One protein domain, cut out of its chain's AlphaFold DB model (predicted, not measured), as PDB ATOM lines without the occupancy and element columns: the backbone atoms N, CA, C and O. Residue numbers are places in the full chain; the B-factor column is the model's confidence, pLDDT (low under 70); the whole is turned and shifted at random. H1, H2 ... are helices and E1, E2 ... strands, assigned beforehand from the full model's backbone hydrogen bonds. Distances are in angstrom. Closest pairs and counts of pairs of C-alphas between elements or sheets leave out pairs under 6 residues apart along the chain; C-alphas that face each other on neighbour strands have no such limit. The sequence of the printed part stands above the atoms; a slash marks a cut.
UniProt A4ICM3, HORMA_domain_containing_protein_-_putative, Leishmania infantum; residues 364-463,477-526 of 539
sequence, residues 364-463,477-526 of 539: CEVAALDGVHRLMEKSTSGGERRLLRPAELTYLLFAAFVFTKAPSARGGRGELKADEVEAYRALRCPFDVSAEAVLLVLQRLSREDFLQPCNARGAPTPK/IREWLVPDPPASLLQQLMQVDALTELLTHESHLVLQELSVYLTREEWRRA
ATOM      1  N   CYS A 364     -35.903  41.036  -0.479       74.46
ATOM      2  CA  CYS A 364     -34.750  40.166  -0.246       74.46
ATOM      3  C   CYS A 364     -34.327  39.345  -1.478       74.46
ATOM      4  O   CYS A 364     -33.153  39.007  -1.619       74.46
ATOM      5  N   GLU A 365     -35.258  39.015  -2.376       78.27
ATOM      6  CA  GLU A 365     -34.999  38.165  -3.546       78.27
ATOM      7  C   GLU A 365     -34.280  38.934  -4.655       78.27
ATOM      8  O   GLU A 365     -33.457  38.364  -5.371       78.27
ATOM      9  N   VAL A 366     -34.514  40.247  -4.751       78.11
ATOM     10  CA  VAL A 366     -33.934  41.114  -5.791       78.11
ATOM     11  C   VAL A 366     -32.403  41.128  -5.739       78.11
ATOM     12  O   VAL A 366     -31.723  41.187  -6.769       78.11
ATOM     13  N   ALA A 367     -31.833  41.028  -4.536       75.32
ATOM     14  CA  ALA A 367     -30.387  40.966  -4.346       75.32
ATOM     15  C   ALA A 367     -29.770  39.688  -4.949       75.32
ATOM     16  O   ALA A 367     -28.651  39.739  -5.465       75.32
ATOM     17  N   ALA A 368     -30.511  38.576  -4.934       82.25
ATOM     18  CA  ALA A 368     -30.057  37.262  -5.386       82.25
ATOM     19  C   ALA A 368     -30.344  36.971  -6.870       82.25
ATOM     20  O   ALA A 368     -29.872  35.960  -7.390       82.25
ATOM     21  N   LEU A 369     -31.106  37.828  -7.557       86.07
ATOM     22  CA  LEU A 369     -31.379  37.670  -8.985       86.07
ATOM     23  C   LEU A 369     -30.094  37.762  -9.812       86.07
ATOM     24  O   LEU A 369     -29.169  38.500  -9.474       86.07
ATOM     25  N   ASP A 370     -30.040  37.031 -10.920       86.34
ATOM     26  CA  ASP A 370     -29.025  37.257 -11.943       86.34
ATOM     27  C   ASP A 370     -29.337  38.534 -12.737       86.34
ATOM     28  O   ASP A 370     -30.468  39.016 -12.738       86.34
ATOM     29  N   GLY A 371     -28.324  39.098 -13.400       87.19
ATOM     30  CA  GLY A 371     -28.535  40.259 -14.266       87.19
ATOM     31  C   GLY A 371     -29.279  39.922 -15.556       87.19
ATOM     32  O   GLY A 371     -29.359  38.751 -15.934       87.19
ATOM     33  N   VAL A 372     -29.798  40.944 -16.244       88.14
ATOM     34  CA  VAL A 372     -30.677  40.795 -17.419       88.14
ATOM     35  C   VAL A 372     -29.996  39.939 -18.486       88.14
ATOM     36  O   VAL A 372     -30.548  38.921 -18.891       88.14
ATOM     37  N   HIS A 373     -28.754  40.264 -18.862       87.30
ATOM     38  CA  HIS A 373     -27.989  39.487 -19.848       87.30
ATOM     39  C   HIS A 373     -27.861  38.005 -19.476       87.30
ATOM     40  O   HIS A 373     -28.051  37.126 -20.313       87.30
ATOM     41  N   ARG A 374     -27.590  37.708 -18.203       86.36
ATOM     42  CA  ARG A 374     -27.365  36.334 -17.741       86.36
ATOM     43  C   ARG A 374     -28.668  35.542 -17.643       86.36
ATOM     44  O   ARG A 374     -28.673  34.341 -17.903       86.36
ATOM     45  N   LEU A 375     -29.771  36.192 -17.270       86.53
ATOM     46  CA  LEU A 375     -31.104  35.585 -17.334       86.53
ATOM     47  C   LEU A 375     -31.481  35.260 -18.781       86.53
ATOM     48  O   LEU A 375     -32.026  34.188 -19.041       86.53
ATOM     49  N   MET A 376     -31.117  36.142 -19.714       84.30
ATOM     50  CA  MET A 376     -31.390  35.953 -21.133       84.30
ATOM     51  C   MET A 376     -30.605  34.780 -21.714       84.30
ATOM     52  O   MET A 376     -31.207  33.872 -22.287       84.30
ATOM     53  N   GLU A 377     -29.298  34.708 -21.458       82.18
ATOM     54  CA  GLU A 377     -28.473  33.559 -21.849       82.18
ATOM     55  C   GLU A 377     -29.053  32.237 -21.330       82.18
ATOM     56  O   GLU A 377     -29.263  31.309 -22.113       82.18
ATOM     57  N   LYS A 378     -29.418  32.178 -20.041       78.03
ATOM     58  CA  LYS A 378     -30.003  30.983 -19.405       78.03
ATOM     59  C   LYS A 378     -31.325  30.536 -20.024       78.03
ATOM     60  O   LYS A 378     -31.628  29.348 -19.992       78.03
ATOM     61  N   SER A 379     -32.122  31.468 -20.546       73.91
ATOM     62  CA  SER A 379     -33.393  31.148 -21.206       73.91
ATOM     63  C   SER A 379     -33.217  30.613 -22.636       73.91
ATOM     64  O   SER A 379     -34.095  29.915 -23.138       73.91
ATOM     65  N   THR A 380     -32.070  30.895 -23.269       67.40
ATOM     66  CA  THR A 380     -31.783  30.544 -24.675       67.40
ATOM     67  C   THR A 380     -30.825  29.361 -24.863       67.40
ATOM     68  O   THR A 380     -30.851  28.724 -25.915       67.40
ATOM     69  N   SER A 381     -29.984  29.026 -23.876       58.37
ATOM     70  CA  SER A 381     -29.013  27.929 -23.997       58.37
ATOM     71  C   SER A 381     -29.701  26.557 -23.960       58.37
ATOM     72  O   SER A 381     -30.279  26.174 -22.942       58.37
ATOM     73  N   GLY A 382     -29.646  25.838 -25.085       45.36
ATOM     74  CA  GLY A 382     -30.372  24.595 -25.347       45.36
ATOM     75  C   GLY A 382     -30.051  23.423 -24.412       45.36
ATOM     76  O   GLY A 382     -28.903  23.186 -24.043       45.36
ATOM     77  N   GLY A 383     -31.104  22.676 -24.077       45.64
ATOM     78  CA  GLY A 383     -31.075  21.419 -23.327       45.64
ATOM     79  C   GLY A 383     -32.433  21.155 -22.681       45.64
ATOM     80  O   GLY A 383     -33.148  20.249 -23.083       45.64
ATOM     81  N   GLU A 384     -32.848  22.046 -21.788       44.18
ATOM     82  CA  GLU A 384     -34.194  22.127 -21.215       44.18
ATOM     83  C   GLU A 384     -34.471  23.616 -20.989       44.18
ATOM     84  O   GLU A 384     -33.682  24.287 -20.321       44.18
ATOM     85  N   ARG A 385     -35.542  24.173 -21.574       56.21
ATOM     86  CA  ARG A 385     -35.943  25.568 -21.320       56.21
ATOM     87  C   ARG A 385     -36.254  25.701 -19.828       56.21
ATOM     88  O   ARG A 385     -37.358  25.376 -19.395       56.21
ATOM     89  N   ARG A 386     -35.276  26.145 -19.033       66.57
ATOM     90  CA  ARG A 386     -35.465  26.430 -17.607       66.57
ATOM     91  C   ARG A 386     -36.590  27.451 -17.497       66.57
ATOM     92  O   ARG A 386     -36.430  28.590 -17.930       66.57
ATOM     93  N   LEU A 387     -37.709  27.037 -16.906       72.26
ATOM     94  CA  LEU A 387     -38.818  27.937 -16.609       72.26
ATOM     95  C   LEU A 387     -38.297  29.052 -15.697       72.26
ATOM     96  O   LEU A 387     -37.741  28.789 -14.625       72.26
ATOM     97  N   LEU A 388     -38.420  30.296 -16.161       80.65
ATOM     98  CA  LEU A 388     -38.043  31.466 -15.377       80.65
ATOM     99  C   LEU A 388     -38.941  31.541 -14.144       80.65
ATOM    100  O   LEU A 388     -40.160  31.391 -14.235       80.65
ATOM    101  N   ARG A 389     -38.335  31.779 -12.981       85.45
ATOM    102  CA  ARG A 389     -39.099  31.943 -11.736       85.45
ATOM    103  C   ARG A 389     -39.947  33.223 -11.807       85.45
ATOM    104  O   ARG A 389     -39.510  34.176 -12.457       85.45
ATOM    105  N   PRO A 390     -41.082  33.323 -11.086       84.09
ATOM    106  CA  PRO A 390     -41.904  34.542 -11.056       84.09
ATOM    107  C   PRO A 390     -41.099  35.809 -10.726       84.09
ATOM    108  O   PRO A 390     -41.281  36.858 -11.345       84.09
ATOM    109  N   ALA A 391     -40.122  35.683  -9.824       86.78
ATOM    110  CA  ALA A 391     -39.196  36.755  -9.480       86.78
ATOM    111  C   ALA A 391     -38.315  37.217 -10.663       86.78
ATOM    112  O   ALA A 391     -38.116  38.413 -10.877       86.78
ATOM    113  N   GLU A 392     -37.810  36.267 -11.455       89.96
ATOM    114  CA  GLU A 392     -36.985  36.530 -12.640       89.96
ATOM    115  C   GLU A 392     -37.836  37.167 -13.756       89.96
ATOM    116  O   GLU A 392     -37.417  38.157 -14.353       89.96
ATOM    117  N   LEU A 393     -39.061  36.672 -13.976       89.62
ATOM    118  CA  LEU A 393     -40.019  37.260 -14.923       89.62
ATOM    119  C   LEU A 393     -40.407  38.688 -14.537       89.62
ATOM    120  O   LEU A 393     -40.438  39.568 -15.391       89.62
ATOM    121  N   THR A 394     -40.657  38.940 -13.251       90.57
ATOM    122  CA  THR A 394     -40.973  40.283 -12.751       90.57
ATOM    123  C   THR A 394     -39.830  41.256 -13.036       90.57
ATOM    124  O   THR A 394     -40.066  42.357 -13.531       90.57
ATOM    125  N   TYR A 395     -38.584  40.847 -12.780       92.46
ATOM    126  CA  TYR A 395     -37.410  41.665 -13.081       92.46
ATOM    127  C   TYR A 395     -37.300  41.992 -14.574       92.46
ATOM    128  O   TYR A 395     -37.130  43.158 -14.937       92.46
ATOM    129  N   LEU A 396     -37.476  40.990 -15.442       92.85
ATOM    130  CA  LEU A 396     -37.452  41.184 -16.892       92.85
ATOM    131  C   LEU A 396     -38.622  42.043 -17.398       92.85
ATOM    132  O   LEU A 396     -38.422  42.844 -18.305       92.85
ATOM    133  N   LEU A 397     -39.813  41.956 -16.795       93.31
ATOM    134  CA  LEU A 397     -40.949  42.827 -17.128       93.31
ATOM    135  C   LEU A 397     -40.668  44.293 -16.800       93.31
ATOM    136  O   LEU A 397     -41.043  45.176 -17.572       93.31
ATOM    137  N   PHE A 398     -40.016  44.572 -15.670       94.51
ATOM    138  CA  PHE A 398     -39.592  45.934 -15.347       94.51
ATOM    139  C   PHE A 398     -38.456  46.403 -16.256       94.51
ATOM    140  O   PHE A 398     -38.490  47.551 -16.688       94.51
ATOM    141  N   ALA A 399     -37.504  45.535 -16.616       95.08
ATOM    142  CA  ALA A 399     -36.479  45.859 -17.609       95.08
ATOM    143  C   ALA A 399     -37.113  46.230 -18.961       95.08
ATOM    144  O   ALA A 399     -36.831  47.291 -19.512       95.08
ATOM    145  N   ALA A 400     -38.050  45.410 -19.441       94.99
ATOM    146  CA  ALA A 400     -38.808  45.650 -20.661       94.99
ATOM    147  C   ALA A 400     -39.586  46.974 -20.601       94.99
ATOM    148  O   ALA A 400     -39.513  47.775 -21.529       94.99
ATOM    149  N   PHE A 401     -40.270  47.251 -19.486       94.66
ATOM    150  CA  PHE A 401     -40.934  48.534 -19.262       94.66
ATOM    151  C   PHE A 401     -39.955  49.714 -19.319       94.66
ATOM    152  O   PHE A 401     -40.236  50.692 -20.009       94.66
ATOM    153  N   VAL A 402     -38.797  49.624 -18.659       95.34
ATOM    154  CA  VAL A 402     -37.756  50.661 -18.723       95.34
ATOM    155  C   VAL A 402     -37.309  50.872 -20.170       95.34
ATOM    156  O   VAL A 402     -37.274  52.009 -20.625       95.34
ATOM    157  N   PHE A 403     -37.076  49.805 -20.937       94.93
ATOM    158  CA  PHE A 403     -36.667  49.902 -22.341       94.93
ATOM    159  C   PHE A 403     -37.701  50.596 -23.238       94.93
ATOM    160  O   PHE A 403     -37.309  51.277 -24.181       94.93
ATOM    161  N   THR A 404     -39.000  50.545 -22.915       92.41
ATOM    162  CA  THR A 404     -40.014  51.344 -23.643       92.41
ATOM    163  C   THR A 404     -39.835  52.859 -23.488       92.41
ATOM    164  O   THR A 404     -40.455  53.631 -24.215       92.41
ATOM    165  N   LYS A 405     -39.004  53.307 -22.540       92.21
ATOM    166  CA  LYS A 405     -38.693  54.723 -22.300       92.21
ATOM    167  C   LYS A 405     -37.398  55.185 -22.960       92.21
ATOM    168  O   LYS A 405     -37.102  56.378 -22.882       92.21
ATOM    169  N   ALA A 406     -36.661  54.281 -23.606       90.67
ATOM    170  CA  ALA A 406     -35.439  54.601 -24.331       90.67
ATOM    171  C   ALA A 406     -35.679  55.717 -25.373       90.67
ATOM    172  O   ALA A 406     -36.786  55.820 -25.908       90.67
ATOM    173  N   PRO A 407     -34.691  56.581 -25.661       82.30
ATOM    174  CA  PRO A 407     -34.870  57.722 -26.560       82.30
ATOM    175  C   PRO A 407     -35.224  57.286 -27.983       82.30
ATOM    176  O   PRO A 407     -35.939  58.003 -28.680       82.30
ATOM    177  N   SER A 408     -34.770  56.100 -28.397       84.27
ATOM    178  CA  SER A 408     -35.108  55.517 -29.690       84.27
ATOM    179  C   SER A 408     -36.371  54.649 -29.659       84.27
ATOM    180  O   SER A 408     -36.635  53.942 -30.627       84.27
ATOM    181  N   ALA A 409     -37.165  54.656 -28.582       82.90
ATOM    182  CA  ALA A 409     -38.433  53.924 -28.506       82.90
ATOM    183  C   ALA A 409     -39.623  54.806 -28.910       82.90
ATOM    184  O   ALA A 409     -39.621  56.021 -28.696       82.90
ATOM    185  N   ARG A 410     -40.685  54.212 -29.468       75.57
ATOM    186  CA  ARG A 410     -41.915  54.938 -29.823       75.57
ATOM    187  C   ARG A 410     -42.508  55.639 -28.597       75.57
ATOM    188  O   ARG A 410     -42.968  54.997 -27.659       75.57
ATOM    189  N   GLY A 411     -42.512  56.974 -28.618       71.21
ATOM    190  CA  GLY A 411     -42.978  57.795 -27.491       71.21
ATOM    191  C   GLY A 411     -42.036  57.802 -26.278       71.21
ATOM    192  O   GLY A 411     -42.388  58.365 -25.238       71.21
ATOM    193  N   GLY A 412     -40.853  57.198 -26.397       78.41
ATOM    194  CA  GLY A 412     -39.804  57.230 -25.393       78.41
ATOM    195  C   GLY A 412     -39.141  58.603 -25.341       78.41
ATOM    196  O   GLY A 412     -38.895  59.238 -26.363       78.41
ATOM    197  N   ARG A 413     -38.897  59.101 -24.126       76.47
ATOM    198  CA  ARG A 413     -38.284  60.421 -23.898       76.47
ATOM    199  C   ARG A 413     -36.810  60.331 -23.501       76.47
ATOM    200  O   ARG A 413     -36.185  61.360 -23.286       76.47
ATOM    201  N   GLY A 414     -36.272  59.118 -23.349       84.42
ATOM    202  CA  GLY A 414     -34.987  58.889 -22.685       84.42
ATOM    203  C   GLY A 414     -35.026  59.178 -21.182       84.42
ATOM    204  O   GLY A 414     -33.984  59.232 -20.538       84.42
ATOM    205  N   GLU A 415     -36.222  59.353 -20.618       88.73
ATOM    206  CA  GLU A 415     -36.457  59.697 -19.219       88.73
ATOM    207  C   GLU A 415     -37.587  58.837 -18.649       88.73
ATOM    208  O   GLU A 415     -38.612  58.615 -19.304       88.73
ATOM    209  N   LEU A 416     -37.414  58.401 -17.404       92.00
ATOM    210  CA  LEU A 416     -38.397  57.659 -16.621       92.00
ATOM    211  C   LEU A 416     -38.657  58.394 -15.306       92.00
ATOM    212  O   LEU A 416     -37.716  58.726 -14.584       92.00
ATOM    213  N   LYS A 417     -39.931  58.619 -14.973       91.57
ATOM    214  CA  LYS A 417     -40.344  59.272 -13.720       91.57
ATOM    215  C   LYS A 417     -40.903  58.275 -12.711       91.57
ATOM    216  O   LYS A 417     -41.525  57.286 -13.091       91.57
ATOM    217  N   ALA A 418     -40.748  58.566 -11.421       92.06
ATOM    218  CA  ALA A 418     -41.254  57.720 -10.335       92.06
ATOM    219  C   ALA A 418     -42.771  57.486 -10.433       92.06
ATOM    220  O   ALA A 418     -43.232  56.366 -10.229       92.06
ATOM    221  N   ASP A 419     -43.528  58.505 -10.839       91.35
ATOM    222  CA  ASP A 419     -44.978  58.404 -11.013       91.35
ATOM    223  C   ASP A 419     -45.351  57.428 -12.145       91.35
ATOM    224  O   ASP A 419     -46.341  56.704 -12.048       91.35
ATOM    225  N   GLU A 420     -44.538  57.348 -13.208       92.31
ATOM    226  CA  GLU A 420     -44.739  56.388 -14.304       92.31
ATOM    227  C   GLU A 420     -44.434  54.954 -13.861       92.31
ATOM    228  O   GLU A 420     -45.140  54.025 -14.258       92.31
ATOM    229  N   VAL A 421     -43.400  54.771 -13.034       94.31
ATOM    230  CA  VAL A 421     -43.052  53.473 -12.438       94.31
ATOM    231  C   VAL A 421     -44.187  52.983 -11.545       94.31
ATOM    232  O   VAL A 421     -44.611  51.831 -11.658       94.31
ATOM    233  N   GLU A 422     -44.706  53.857 -10.686       93.58
ATOM    234  CA  GLU A 422     -45.792  53.524  -9.768       93.58
ATOM    235  C   GLU A 422     -47.097  53.242 -10.520       93.58
ATOM    236  O   GLU A 422     -47.781  52.258 -10.233       93.58
ATOM    237  N   ALA A 423     -47.405  54.026 -11.559       93.14
ATOM    238  CA  ALA A 423     -48.538  53.758 -12.438       93.14
ATOM    239  C   ALA A 423     -48.408  52.398 -13.143       93.14
ATOM    240  O   ALA A 423     -49.381  51.645 -13.218       93.14
ATOM    241  N   TYR A 424     -47.212  52.041 -13.629       93.56
ATOM    242  CA  TYR A 424     -46.975  50.728 -14.228       93.56
ATOM    243  C   TYR A 424     -47.155  49.598 -13.206       93.56
ATOM    244  O   TYR A 424     -47.877  48.640 -13.490       93.56
ATOM    245  N   ARG A 425     -46.574  49.732 -12.006       94.11
ATOM    246  CA  ARG A 425     -46.708  48.768 -10.899       94.11
ATOM    247  C   ARG A 425     -48.172  48.534 -10.525       94.11
ATOM    248  O   ARG A 425     -48.592  47.389 -10.414       94.11
ATOM    249  N   ALA A 426     -48.942  49.607 -10.350       91.82
ATOM    250  CA  ALA A 426     -50.316  49.528  -9.861       91.82
ATOM    251  C   ALA A 426     -51.325  49.071 -10.929       91.82
ATOM    252  O   ALA A 426     -52.270  48.352 -10.603       91.82
ATOM    253  N   LEU A 427     -51.147  49.489 -12.191       90.46
ATOM    254  CA  LEU A 427     -52.163  49.321 -13.238       90.46
ATOM    255  C   LEU A 427     -51.800  48.283 -14.303       90.46
ATOM    256  O   LEU A 427     -52.698  47.682 -14.895       90.46
ATOM    257  N   ARG A 428     -50.511  48.074 -14.603       89.11
ATOM    258  CA  ARG A 428     -50.082  47.274 -15.765       89.11
ATOM    259  C   ARG A 428     -49.333  45.998 -15.409       89.11
ATOM    260  O   ARG A 428     -49.555  45.006 -16.101       89.11
ATOM    261  N   CYS A 429     -48.530  45.993 -14.349       88.87
ATOM    262  CA  CYS A 429     -47.791  44.811 -13.913       88.87
ATOM    263  C   CYS A 429     -48.761  43.661 -13.547       88.87
ATOM    264  O   CYS A 429     -49.722  43.894 -12.811       88.87
ATOM    265  N   PRO A 430     -48.561  42.437 -14.075       87.05
ATOM    266  CA  PRO A 430     -49.416  41.290 -13.759       87.05
ATOM    267  C   PRO A 430     -49.145  40.698 -12.366       87.05
ATOM    268  O   PRO A 430     -50.013  40.022 -11.816       87.05
ATOM    269  N   PHE A 431     -47.971  40.970 -11.791       88.07
ATOM    270  CA  PHE A 431     -47.548  40.459 -10.489       88.07
ATOM    271  C   PHE A 431     -47.782  41.480  -9.377       88.07
ATOM    272  O   PHE A 431     -47.718  42.691  -9.597       88.07
ATOM    273  N   ASP A 432     -48.020  40.988  -8.160       85.91
ATOM    274  CA  ASP A 432     -48.091  41.848  -6.981       85.91
ATOM    275  C   ASP A 432     -46.676  42.146  -6.474       85.91
ATOM    276  O   ASP A 432     -45.967  41.257  -6.008       85.91
ATOM    277  N   VAL A 433     -46.230  43.393  -6.610       88.07
ATOM    278  CA  VAL A 433     -44.860  43.806  -6.282       88.07
ATOM    279  C   VAL A 433     -44.919  45.024  -5.377       88.07
ATOM    280  O   VAL A 433     -45.591  46.005  -5.706       88.07
ATOM    281  N   SER A 434     -44.216  44.996  -4.242       90.56
ATOM    282  CA  SER A 434     -44.167  46.146  -3.332       90.56
ATOM    283  C   SER A 434     -43.374  47.305  -3.944       90.56
ATOM    284  O   SER A 434     -42.442  47.095  -4.722       90.56
ATOM    285  N   ALA A 435     -43.710  48.546  -3.578       89.73
ATOM    286  CA  ALA A 435     -42.966  49.723  -4.038       89.73
ATOM    287  C   ALA A 435     -41.467  49.637  -3.679       89.73
ATOM    288  O   ALA A 435     -40.608  49.994  -4.483       89.73
ATOM    289  N   GLU A 436     -41.144  49.083  -2.506       89.40
ATOM    290  CA  GLU A 436     -39.765  48.842  -2.071       89.40
ATOM    291  C   GLU A 436     -39.031  47.845  -2.983       89.40
ATOM    292  O   GLU A 436     -37.901  48.103  -3.400       89.40
ATOM    293  N   ALA A 437     -39.681  46.741  -3.367       90.28
ATOM    294  CA  ALA A 437     -39.096  45.771  -4.289       90.28
ATOM    295  C   ALA A 437     -38.857  46.381  -5.682       90.28
ATOM    296  O   ALA A 437     -37.813  46.132  -6.284       90.28
ATOM    297  N   VAL A 438     -39.762  47.240  -6.167       92.30
ATOM    298  CA  VAL A 438     -39.571  47.960  -7.439       92.30
ATOM    299  C   VAL A 438     -38.365  48.902  -7.381       92.30
ATOM    300  O   VAL A 438     -37.565  48.923  -8.315       92.30
ATOM    301  N   LEU A 439     -38.175  49.640  -6.283       90.83
ATOM    302  CA  LEU A 439     -37.000  50.505  -6.122       90.83
ATOM    303  C   LEU A 439     -35.691  49.707  -6.153       90.83
ATOM    304  O   LEU A 439     -34.723  50.144  -6.775       90.83
ATOM    305  N   LEU A 440     -35.667  48.518  -5.546       91.28
ATOM    306  CA  LEU A 440     -34.508  47.625  -5.612       91.28
ATOM    307  C   LEU A 440     -34.268  47.091  -7.030       91.28
ATOM    308  O   LEU A 440     -33.116  47.006  -7.459       91.28
ATOM    309  N   VAL A 441     -35.331  46.780  -7.780       92.46
ATOM    310  CA  VAL A 441     -35.240  46.383  -9.196       92.46
ATOM    311  C   VAL A 441     -34.623  47.504 -10.032       92.46
ATOM    312  O   VAL A 441     -33.666  47.257 -10.767       92.46
ATOM    313  N   LEU A 442     -35.093  48.743  -9.873       92.94
ATOM    314  CA  LEU A 442     -34.526  49.906 -10.561       92.94
ATOM    315  C   LEU A 442     -33.075  50.168 -10.142       92.94
ATOM    316  O   LEU A 442     -32.223  50.452 -10.981       92.94
ATOM    317  N   GLN A 443     -32.744  50.023  -8.858       90.62
ATOM    318  CA  GLN A 443     -31.362  50.151  -8.401       90.62
ATOM    319  C   GLN A 443     -30.461  49.093  -9.050       90.62
ATOM    320  O   GLN A 443     -29.308  49.379  -9.380       90.62
ATOM    321  N   ARG A 444     -30.975  47.877  -9.251       91.55
ATOM    322  CA  ARG A 444     -30.232  46.798  -9.898       91.55
ATOM    323  C   ARG A 444     -30.027  47.048 -11.387       91.55
ATOM    324  O   ARG A 444     -28.884  47.007 -11.835       91.55
ATOM    325  N   LEU A 445     -31.082  47.408 -12.114       92.73
ATOM    326  CA  LEU A 445     -30.983  47.798 -13.521       92.73
ATOM    327  C   LEU A 445     -30.010  48.982 -13.706       92.73
ATOM    328  O   LEU A 445     -29.308  49.053 -14.710       92.73
ATOM    329  N   SER A 446     -29.893  49.869 -12.709       92.06
ATOM    330  CA  SER A 446     -28.922  50.965 -12.746       92.06
ATOM    331  C   SER A 446     -27.475  50.495 -12.601       92.06
ATOM    332  O   SER A 446     -26.579  51.028 -13.253       92.06
ATOM    333  N   ARG A 447     -27.223  49.458 -11.790       90.21
ATOM    334  CA  ARG A 447     -25.893  48.826 -11.698       90.21
ATOM    335  C   ARG A 447     -25.486  48.136 -13.001       90.21
ATOM    336  O   ARG A 447     -24.293  47.992 -13.241       90.21
ATOM    337  N   GLU A 448     -26.465  47.723 -13.798       89.86
ATOM    338  CA  GLU A 448     -26.286  47.114 -15.120       89.86
ATOM    339  C   GLU A 448     -26.294  48.141 -16.266       89.86
ATOM    340  O   GLU A 448     -26.300  47.751 -17.426       89.86
ATOM    341  N   ASP A 449     -26.264  49.445 -15.959       89.99
ATOM    342  CA  ASP A 449     -26.223  50.545 -16.934       89.99
ATOM    343  C   ASP A 449     -27.464  50.688 -17.837       89.99
ATOM    344  O   ASP A 449     -27.438  51.427 -18.819       89.99
ATOM    345  N   PHE A 450     -28.591  50.073 -17.468       91.24
ATOM    346  CA  PHE A 450     -29.869  50.226 -18.179       91.24
ATOM    347  C   PHE A 450     -30.683  51.454 -17.748       91.24
ATOM    348  O   PHE A 450     -31.670  51.798 -18.392       91.24
ATOM    349  N   LEU A 451     -30.290  52.113 -16.657       92.33
ATOM    350  CA  LEU A 451     -30.810  53.419 -16.252       92.33
ATOM    351  C   LEU A 451     -29.797  54.160 -15.377       92.33
ATOM    352  O   LEU A 451     -28.995  53.557 -14.660       92.33
ATOM    353  N   GLN A 452     -29.878  55.483 -15.371       90.48
ATOM    354  CA  GLN A 452     -29.044  56.336 -14.531       90.48
ATOM    355  C   GLN A 452     -29.912  57.264 -13.679       90.48
ATOM    356  O   GLN A 452     -30.733  57.988 -14.233       90.48
ATOM    357  N   PRO A 453     -29.760  57.271 -12.345       87.80
ATOM    358  CA  PRO A 453     -30.519  58.164 -11.482       87.80
ATOM    359  C   PRO A 453     -30.094  59.620 -11.686       87.80
ATOM    360  O   PRO A 453     -28.902  59.941 -11.712       87.80
ATOM    361  N   CYS A 454     -31.075  60.511 -11.801       79.08
ATOM    362  CA  CYS A 454     -30.842  61.945 -11.882       79.08
ATOM    363  C   CYS A 454     -30.853  62.557 -10.483       79.08
ATOM    364  O   CYS A 454     -31.775  62.358  -9.688       79.08
ATOM    365  N   ASN A 455     -29.829  63.348 -10.176       62.43
ATOM    366  CA  ASN A 455     -29.797  64.120  -8.938       62.43
ATOM    367  C   ASN A 455     -30.759  65.309  -9.088       62.43
ATOM    368  O   ASN A 455     -30.969  65.774 -10.207       62.43
ATOM    369  N   ALA A 456     -31.231  65.902  -7.983       51.14
ATOM    370  CA  ALA A 456     -32.128  67.077  -7.957       51.14
ATOM    371  C   ALA A 456     -31.633  68.336  -8.724       51.14
ATOM    372  O   ALA A 456     -32.282  69.377  -8.695       51.14
ATOM    373  N   ARG A 457     -30.474  68.265  -9.392       45.04
ATOM    374  CA  ARG A 457     -29.866  69.314 -10.215       45.04
ATOM    375  C   ARG A 457     -29.709  68.927 -11.705       45.04
ATOM    376  O   ARG A 457     -29.024  69.638 -12.426       45.04
ATOM    377  N   GLY A 458     -30.305  67.818 -12.162       43.14
ATOM    378  CA  GLY A 458     -30.357  67.435 -13.586       43.14
ATOM    379  C   GLY A 458     -29.059  66.876 -14.187       43.14
ATOM    380  O   GLY A 458     -28.919  66.849 -15.403       43.14
ATOM    381  N   ALA A 459     -28.099  66.439 -13.364       41.99
ATOM    382  CA  ALA A 459     -26.832  65.860 -13.827       41.99
ATOM    383  C   ALA A 459     -26.672  64.393 -13.368       41.99
ATOM    384  O   ALA A 459     -27.080  64.078 -12.242       41.99
ATOM    385  N   PRO A 460     -26.070  63.510 -14.195       45.74
ATOM    386  CA  PRO A 460     -25.820  62.112 -13.842       45.74
ATOM    387  C   PRO A 460     -24.825  62.006 -12.676       45.74
ATOM    388  O   PRO A 460     -23.786  62.671 -12.658       45.74
ATOM    389  N   THR A 461     -25.137  61.179 -11.674       44.23
ATOM    390  CA  THR A 461     -24.244  60.930 -10.531       44.23
ATOM    391  C   THR A 461     -23.051  60.054 -10.943       44.23
ATOM    392  O   THR A 461     -23.245  59.041 -11.616       44.23
ATOM    393  N   PRO A 462     -21.810  60.362 -10.517       38.35
ATOM    394  CA  PRO A 462     -20.660  59.504 -10.795       38.35
ATOM    395  C   PRO A 462     -20.727  58.170 -10.025       38.35
ATOM    396  O   PRO A 462     -21.171  58.113  -8.875       38.35
ATOM    397  N   LYS A 463     -20.255  57.083 -10.658       34.84
ATOM    398  CA  LYS A 463     -20.192  55.729 -10.076       34.84
ATOM    399  C   LYS A 463     -19.225  55.689  -8.872       34.84
ATOM    400  O   LYS A 463     -18.021  55.851  -9.051       34.84
ATOM    401  N   ILE A 477     -34.721  59.521  -5.191       72.36
ATOM    402  CA  ILE A 477     -34.547  59.651  -6.637       72.36
ATOM    403  C   ILE A 477     -35.940  59.593  -7.270       72.36
ATOM    404  O   ILE A 477     -36.681  58.638  -7.039       72.36
ATOM    405  N   ARG A 478     -36.305  60.632  -8.027       84.24
ATOM    406  CA  ARG A 478     -37.622  60.738  -8.679       84.24
ATOM    407  C   ARG A 478     -37.576  60.570 -10.192       84.24
ATOM    408  O   ARG A 478     -38.620  60.337 -10.794       84.24
ATOM    409  N   GLU A 479     -36.401  60.707 -10.792       89.51
ATOM    410  CA  GLU A 479     -36.219  60.690 -12.241       89.51
ATOM    411  C   GLU A 479     -34.947  59.922 -12.607       89.51
ATOM    412  O   GLU A 479     -33.949  59.949 -11.875       89.51
ATOM    413  N   TRP A 480     -34.998  59.231 -13.744       92.88
ATOM    414  CA  TRP A 480     -33.902  58.448 -14.298       92.88
ATOM    415  C   TRP A 480     -33.749  58.719 -15.794       92.88
ATOM    416  O   TRP A 480     -34.746  58.812 -16.507       92.88
ATOM    417  N   LEU A 481     -32.508  58.764 -16.273       91.96
ATOM    418  CA  LEU A 481     -32.175  58.703 -17.694       91.96
ATOM    419  C   LEU A 481     -32.147  57.247 -18.152       91.96
ATOM    420  O   LEU A 481     -31.586  56.386 -17.469       91.96
ATOM    421  N   VAL A 482     -32.719  56.986 -19.320       91.70
ATOM    422  CA  VAL A 482     -32.812  55.653 -19.917       91.70
ATOM    423  C   VAL A 482     -32.045  55.657 -21.240       91.70
ATOM    424  O   VAL A 482     -32.493  56.317 -22.173       91.70
ATOM    425  N   PRO A 483     -30.893  54.972 -21.347       89.55
ATOM    426  CA  PRO A 483     -30.192  54.802 -22.616       89.55
ATOM    427  C   PRO A 483     -30.898  53.787 -23.528       89.55
ATOM    428  O   PRO A 483     -31.731  52.999 -23.077       89.55
ATOM    429  N   ASP A 484     -30.527  53.770 -24.811       88.23
ATOM    430  CA  ASP A 484     -30.954  52.699 -25.715       88.23
ATOM    431  C   ASP A 484     -30.306  51.364 -25.305       88.23
ATOM    432  O   ASP A 484     -29.079  51.299 -25.164       88.23
ATOM    433  N   PRO A 485     -31.097  50.293 -25.107       91.80
ATOM    434  CA  PRO A 485     -30.553  48.972 -24.811       91.80
ATOM    435  C   PRO A 485     -29.877  48.361 -26.055       91.80
ATOM    436  O   PRO A 485     -30.198  48.742 -27.178       91.80
ATOM    437  N   PRO A 486     -28.978  47.373 -25.903       89.83
ATOM    438  CA  PRO A 486     -28.409  46.652 -27.045       89.83
ATOM    439  C   PRO A 486     -29.495  45.971 -27.899       89.83
ATOM    440  O   PRO A 486     -30.401  45.340 -27.348       89.83
ATOM    441  N   ALA A 487     -29.389  46.020 -29.234       87.74
ATOM    442  CA  ALA A 487     -30.399  45.422 -30.118       87.74
ATOM    443  C   ALA A 487     -30.504  43.899 -29.923       87.74
ATOM    444  O   ALA A 487     -31.604  43.343 -29.875       87.74
ATOM    445  N   SER A 488     -29.360  43.236 -29.722       89.75
ATOM    446  CA  SER A 488     -29.283  41.805 -29.410       89.75
ATOM    447  C   SER A 488     -30.048  41.433 -28.139       89.75
ATOM    448  O   SER A 488     -30.695  40.387 -28.095       89.75
ATOM    449  N   LEU A 489     -30.036  42.306 -27.127       91.25
ATOM    450  CA  LEU A 489     -30.755  42.084 -25.877       91.25
ATOM    451  C   LEU A 489     -32.270  42.136 -26.093       91.25
ATOM    452  O   LEU A 489     -32.982  41.265 -25.602       91.25
ATOM    453  N   LEU A 490     -32.766  43.118 -26.852       91.32
ATOM    454  CA  LEU A 490     -34.192  43.205 -27.186       91.32
ATOM    455  C   LEU A 490     -34.658  41.985 -27.984       91.32
ATOM    456  O   LEU A 490     -35.706  41.421 -27.681       91.32
ATOM    457  N   GLN A 491     -33.863  41.545 -28.963       89.18
ATOM    458  CA  GLN A 491     -34.170  40.353 -29.755       89.18
ATOM    459  C   GLN A 491     -34.246  39.090 -28.893       89.18
ATOM    460  O   GLN A 491     -35.134  38.270 -29.109       89.18
ATOM    461  N   GLN A 492     -33.346  38.931 -27.918       88.83
ATOM    462  CA  GLN A 492     -33.404  37.823 -26.962       88.83
ATOM    463  C   GLN A 492     -34.639  37.923 -26.062       88.83
ATOM    464  O   GLN A 492     -35.322  36.926 -25.847       88.83
ATOM    465  N   LEU A 493     -34.960  39.122 -25.576       90.12
ATOM    466  CA  LEU A 493     -36.099  39.368 -24.692       90.12
ATOM    467  C   LEU A 493     -37.433  39.036 -25.380       90.12
ATOM    468  O   LEU A 493     -38.305  38.431 -24.761       90.12
ATOM    469  N   MET A 494     -37.558  39.339 -26.676       87.53
ATOM    470  CA  MET A 494     -38.723  38.980 -27.498       87.53
ATOM    471  C   MET A 494     -38.803  37.489 -27.869       87.53
ATOM    472  O   MET A 494     -39.827  37.056 -28.385       87.53
ATOM    473  N   GLN A 495     -37.768  36.686 -27.607       87.74
ATOM    474  CA  GLN A 495     -37.787  35.230 -27.835       87.74
ATOM    475  C   GLN A 495     -38.223  34.426 -26.599       87.74
ATOM    476  O   GLN A 495     -38.323  33.200 -26.666       87.74
ATOM    477  N   VAL A 496     -38.459  35.081 -25.459       87.31
ATOM    478  CA  VAL A 496     -38.904  34.408 -24.233       87.31
ATOM    479  C   VAL A 496     -40.424  34.380 -24.189       87.31
ATOM    480  O   VAL A 496     -41.044  35.339 -23.738       87.31
ATOM    481  N   ASP A 497     -41.002  33.249 -24.592       84.58
ATOM    482  CA  ASP A 497     -42.457  33.037 -24.684       84.58
ATOM    483  C   ASP A 497     -43.205  33.441 -23.394       84.58
ATOM    484  O   ASP A 497     -44.158  34.213 -23.418       84.58
ATOM    485  N   ALA A 498     -42.706  33.015 -22.228       85.80
ATOM    486  CA  ALA A 498     -43.328  33.343 -20.940       85.80
ATOM    487  C   ALA A 498     -43.324  34.850 -20.619       85.80
ATOM    488  O   ALA A 498     -44.157  35.324 -19.852       85.80
ATOM    489  N   LEU A 499     -42.366  35.608 -21.158       88.85
ATOM    490  CA  LEU A 499     -42.284  37.052 -20.959       88.85
ATOM    491  C   LEU A 499     -43.163  37.790 -21.969       88.85
ATOM    492  O   LEU A 499     -43.857  38.730 -21.585       88.85
ATOM    493  N   THR A 500     -43.153  37.370 -23.236       86.19
ATOM    494  CA  THR A 500     -43.965  37.981 -24.297       86.19
ATOM    495  C   THR A 500     -45.458  37.832 -24.029       86.19
ATOM    496  O   THR A 500     -46.191  38.796 -24.225       86.19
ATOM    497  N   GLU A 501     -45.899  36.702 -23.468       87.26
ATOM    498  CA  GLU A 501     -47.285  36.494 -23.020       87.26
ATOM    499  C   GLU A 501     -47.720  37.451 -21.894       87.26
ATOM    500  O   GLU A 501     -48.903  37.769 -21.760       87.26
ATOM    501  N   LEU A 502     -46.774  37.928 -21.078       89.47
ATOM    502  CA  LEU A 502     -47.042  38.819 -19.945       89.47
ATOM    503  C   LEU A 502     -46.910  40.307 -20.293       89.47
ATOM    504  O   LEU A 502     -47.394  41.162 -19.541       89.47
ATOM    505  N   LEU A 503     -46.245  40.641 -21.400       88.52
ATOM    506  CA  LEU A 503     -46.096  42.021 -21.843       88.52
ATOM    507  C   LEU A 503     -47.442  42.579 -22.301       88.52
ATOM    508  O   LEU A 503     -48.167  41.970 -23.084       88.52
ATOM    509  N   THR A 504     -47.773  43.794 -21.854       85.69
ATOM    510  CA  THR A 504     -48.932  44.485 -22.431       85.69
ATOM    511  C   THR A 504     -48.695  44.714 -23.922       85.69
ATOM    512  O   THR A 504     -47.577  45.055 -24.307       85.69
ATOM    513  N   HIS A 505     -49.741  44.565 -24.741       83.66
ATOM    514  CA  HIS A 505     -49.660  44.679 -26.203       83.66
ATOM    515  C   HIS A 505     -48.899  45.935 -26.666       83.66
ATOM    516  O   HIS A 505     -47.992  45.847 -27.485       83.66
ATOM    517  N   GLU A 506     -49.192  47.083 -26.049       85.02
ATOM    518  CA  GLU A 506     -48.480  48.349 -26.275       85.02
ATOM    519  C   GLU A 506     -46.964  48.227 -26.053       85.02
ATOM    520  O   GLU A 506     -46.171  48.633 -26.894       85.02
ATOM    521  N   SER A 507     -46.539  47.637 -24.932       88.75
ATOM    522  CA  SER A 507     -45.116  47.460 -24.623       88.75
ATOM    523  C   SER A 507     -44.433  46.521 -25.610       88.75
ATOM    524  O   SER A 507     -43.309  46.791 -26.018       88.75
ATOM    525  N   HIS A 508     -45.106  45.438 -26.005       89.38
ATOM    526  CA  HIS A 508     -44.564  44.489 -26.972       89.38
ATOM    527  C   HIS A 508     -44.317  45.154 -28.335       89.38
ATOM    528  O   HIS A 508     -43.219  45.036 -28.875       89.38
ATOM    529  N   LEU A 509     -45.287  45.921 -28.852       84.85
ATOM    530  CA  LEU A 509     -45.133  46.662 -30.110       84.85
ATOM    531  C   LEU A 509     -43.972  47.661 -30.054       84.85
ATOM    532  O   LEU A 509     -43.118  47.654 -30.939       84.85
ATOM    533  N   VAL A 510     -43.895  48.463 -28.987       87.48
ATOM    534  CA  VAL A 510     -42.827  49.461 -28.813       87.48
ATOM    535  C   VAL A 510     -41.446  48.800 -28.809       87.48
ATOM    536  O   VAL A 510     -40.517  49.311 -29.435       87.48
ATOM    537  N   LEU A 511     -41.289  47.664 -28.123       90.72
ATOM    538  CA  LEU A 511     -40.009  46.949 -28.062       90.72
ATOM    539  C   LEU A 511     -39.658  46.272 -29.388       90.72
ATOM    540  O   LEU A 511     -38.486  46.256 -29.768       90.72
ATOM    541  N   GLN A 512     -40.651  45.754 -30.110       87.85
ATOM    542  CA  GLN A 512     -40.449  45.176 -31.433       87.85
ATOM    543  C   GLN A 512     -39.985  46.245 -32.434       87.85
ATOM    544  O   GLN A 512     -38.965  46.049 -33.098       87.85
ATOM    545  N   GLU A 513     -40.657  47.396 -32.489       84.12
ATOM    546  CA  GLU A 513     -40.265  48.543 -33.322       84.12
ATOM    547  C   GLU A 513     -38.857  49.044 -32.963       84.12
ATOM    548  O   GLU A 513     -38.014  49.216 -33.849       84.12
ATOM    549  N   LEU A 514     -38.571  49.201 -31.664       88.01
ATOM    550  CA  LEU A 514     -37.253  49.597 -31.163       88.01
ATOM    551  C   LEU A 514     -36.163  48.601 -31.586       88.01
ATOM    552  O   LEU A 514     -35.091  49.018 -32.020       88.01
ATOM    553  N   SER A 515     -36.427  47.293 -31.498       88.78
ATOM    554  CA  SER A 515     -35.458  46.257 -31.881       88.78
ATOM    555  C   SER A 515     -35.080  46.356 -33.361       88.78
ATOM    556  O   SER A 515     -33.897  46.372 -33.695       88.78
ATOM    557  N   VAL A 516     -36.072  46.527 -34.244       83.54
ATOM    558  CA  VAL A 516     -35.858  46.694 -35.687       83.54
ATOM    559  C   VAL A 516     -35.076  47.974 -35.964       83.54
ATOM    560  O   VAL A 516     -34.137  47.969 -36.762       83.54
ATOM    561  N   TYR A 517     -35.435  49.067 -35.290       82.47
ATOM    562  CA  TYR A 517     -34.746  50.341 -35.440       82.47
ATOM    563  C   TYR A 517     -33.268  50.249 -35.029       82.47
ATOM    564  O   TYR A 517     -32.390  50.623 -35.809       82.47
ATOM    565  N   LEU A 518     -32.972  49.704 -33.850       84.73
ATOM    566  CA  LEU A 518     -31.599  49.616 -33.356       84.73
ATOM    567  C   LEU A 518     -30.738  48.662 -34.194       84.73
ATOM    568  O   LEU A 518     -29.580  48.974 -34.463       84.73
ATOM    569  N   THR A 519     -31.298  47.559 -34.705       83.32
ATOM    570  CA  THR A 519     -30.586  46.692 -35.661       83.32
ATOM    571  C   THR A 519     -30.242  47.436 -36.962       83.32
ATOM    572  O   THR A 519     -29.160  47.242 -37.522       83.32
ATOM    573  N   ARG A 520     -31.118  48.333 -37.442       74.78
ATOM    574  CA  ARG A 520     -30.820  49.197 -38.602       74.78
ATOM    575  C   ARG A 520     -29.698  50.192 -38.295       74.78
ATOM    576  O   ARG A 520     -28.820  50.390 -39.135       74.78
ATOM    577  N   GLU A 521     -29.693  50.786 -37.104       76.85
ATOM    578  CA  GLU A 521     -28.632  51.699 -36.648       76.85
ATOM    579  C   GLU A 521     -27.270  51.013 -36.486       76.85
ATOM    580  O   GLU A 521     -26.246  51.586 -36.856       76.85
ATOM    581  N   GLU A 522     -27.227  49.778 -35.981       76.48
ATOM    582  CA  GLU A 522     -25.981  49.005 -35.883       76.48
ATOM    583  C   GLU A 522     -25.338  48.811 -37.261       76.48
ATOM    584  O   GLU A 522     -24.132  49.010 -37.422       76.48
ATOM    585  N   TRP A 523     -26.148  48.508 -38.282       65.30
ATOM    586  CA  TRP A 523     -25.668  48.406 -39.660       65.30
ATOM    587  C   TRP A 523     -25.183  49.752 -40.209       65.30
ATOM    588  O   TRP A 523     -24.184  49.790 -40.926       65.30
ATOM    589  N   ARG A 524     -25.843  50.863 -39.849       64.75
ATOM    590  CA  ARG A 524     -25.394  52.218 -40.218       64.75
ATOM    591  C   ARG A 524     -24.044  52.572 -39.594       64.75
ATOM    592  O   ARG A 524     -23.202  53.163 -40.263       64.75
ATOM    593  N   ARG A 525     -23.825  52.198 -38.330       65.13
ATOM    594  CA  ARG A 525     -22.578  52.473 -37.595       65.13
ATOM    595  C   ARG A 525     -21.440  51.520 -37.946       65.13
ATOM    596  O   ARG A 525     -20.288  51.835 -37.643       65.13
ATOM    597  N   ALA A 526     -21.727  50.378 -38.572       61.51
ATOM    598  CA  ALA A 526     -20.691  49.483 -39.058       61.51
ATOM    599  C   ALA A 526     -19.777  50.258 -40.024       61.51
ATOM    600  O   ALA A 526     -20.279  50.906 -40.947       61.51
TER     601      ALA A 526
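What this domain is: This is residues 364 to 463 and 477 to 526 of the 539 residues of the protein "HORMA_domain_containing_protein_-_putative" of Leishmania infantum (UniProt A4ICM3). This is a cluster of crossed helices round H2, with H4 crossing H2 on one side and the longest helix, H7, crossing its last residues on the other. A small sheet of two strands, E1 and E2, lies at one end of the cluster, while the link after H1, around Gly 383, makes the opposite end. The 150 printed residues hold seven named helices and two named strands, in the order H1 H2 E1 H3 H4 E2 H5 H6 H7, and the sheet, E1 - E2, is antiparallel. The class is mostly helix; the whole is compact, with a radius of gyration of the C-alphas of 15.0 A and spans of 49 by 42 by 30 A.

How they stand to each other: Look first at E1, residues 415 to 417, and E2, residues 479 to 481, antiparallel at 160 degrees; N 416 and O 480 are 2.8 A apart, within hydrogen-bond range. Residues 452 to 453 also pair, antiparallel, with residues 480 to 481 of E2. Next find the hub, H2, residues 390 to 403. H4, residues 435 to 447, only just touches it, with 3 pairs of C-alphas within 8 A, closest at Tyr 395 and Val 441, 6.5 A, at a steep tilt of 65 degrees. H4 also only just touches H3, residues 418 to 428, with 3 such pairs; the C-alphas of Glu 422 and Ala 435 are closest, 7.4 A. H7, residues 505 to 525, touches H2 with residues 507 to 511 alone, closest at Phe 401 and Ser 507, 6.9 A between C-alphas. H5, residues 487 to 493, touches H7 at a shallow tilt of 30 degrees, opposite ways, with C-alphas 487 and 515 closest, 5.4 A. H1, residues 372 to 380, touches H5, closest at the C-alphas of Met 376 and Gln 492, 6.4 A. H6, residues 497 to 500, touches H2, closest at the C-alphas of Leu 393 and Leu 499, 6.5 A. H4 and H7 are apart. Every O i to N i+4 pair is within hydrogen-bond range in H1, H2, H3, H4, H5 and H7; H6 is too short for one.

Where its parts are: Find C-alpha 372 at (-30.677, 40.795, -17.419), where H1 begins its 12.6 A. H2 spans 19.8 A, H3 14.7 A and H4 18.7 A. From C-alpha 505 at (-49.660, 44.679, -26.203), H7 runs 30.4 A to C-alpha 525 at (-22.578, 52.473, -37.595).

The domain as a whole: The C-alphas of Gly 383 and Arg 457 are the two farthest apart, 49.7 A. Residues 464 to 476 are not printed, and C-alphas 463 and 477 are 15.3 A apart across the cut. The link from H2 to E1 is long, 11 residues. Look for pLDDT under 70 at residues 380 to 386, 455 to 463 and 523 to 526.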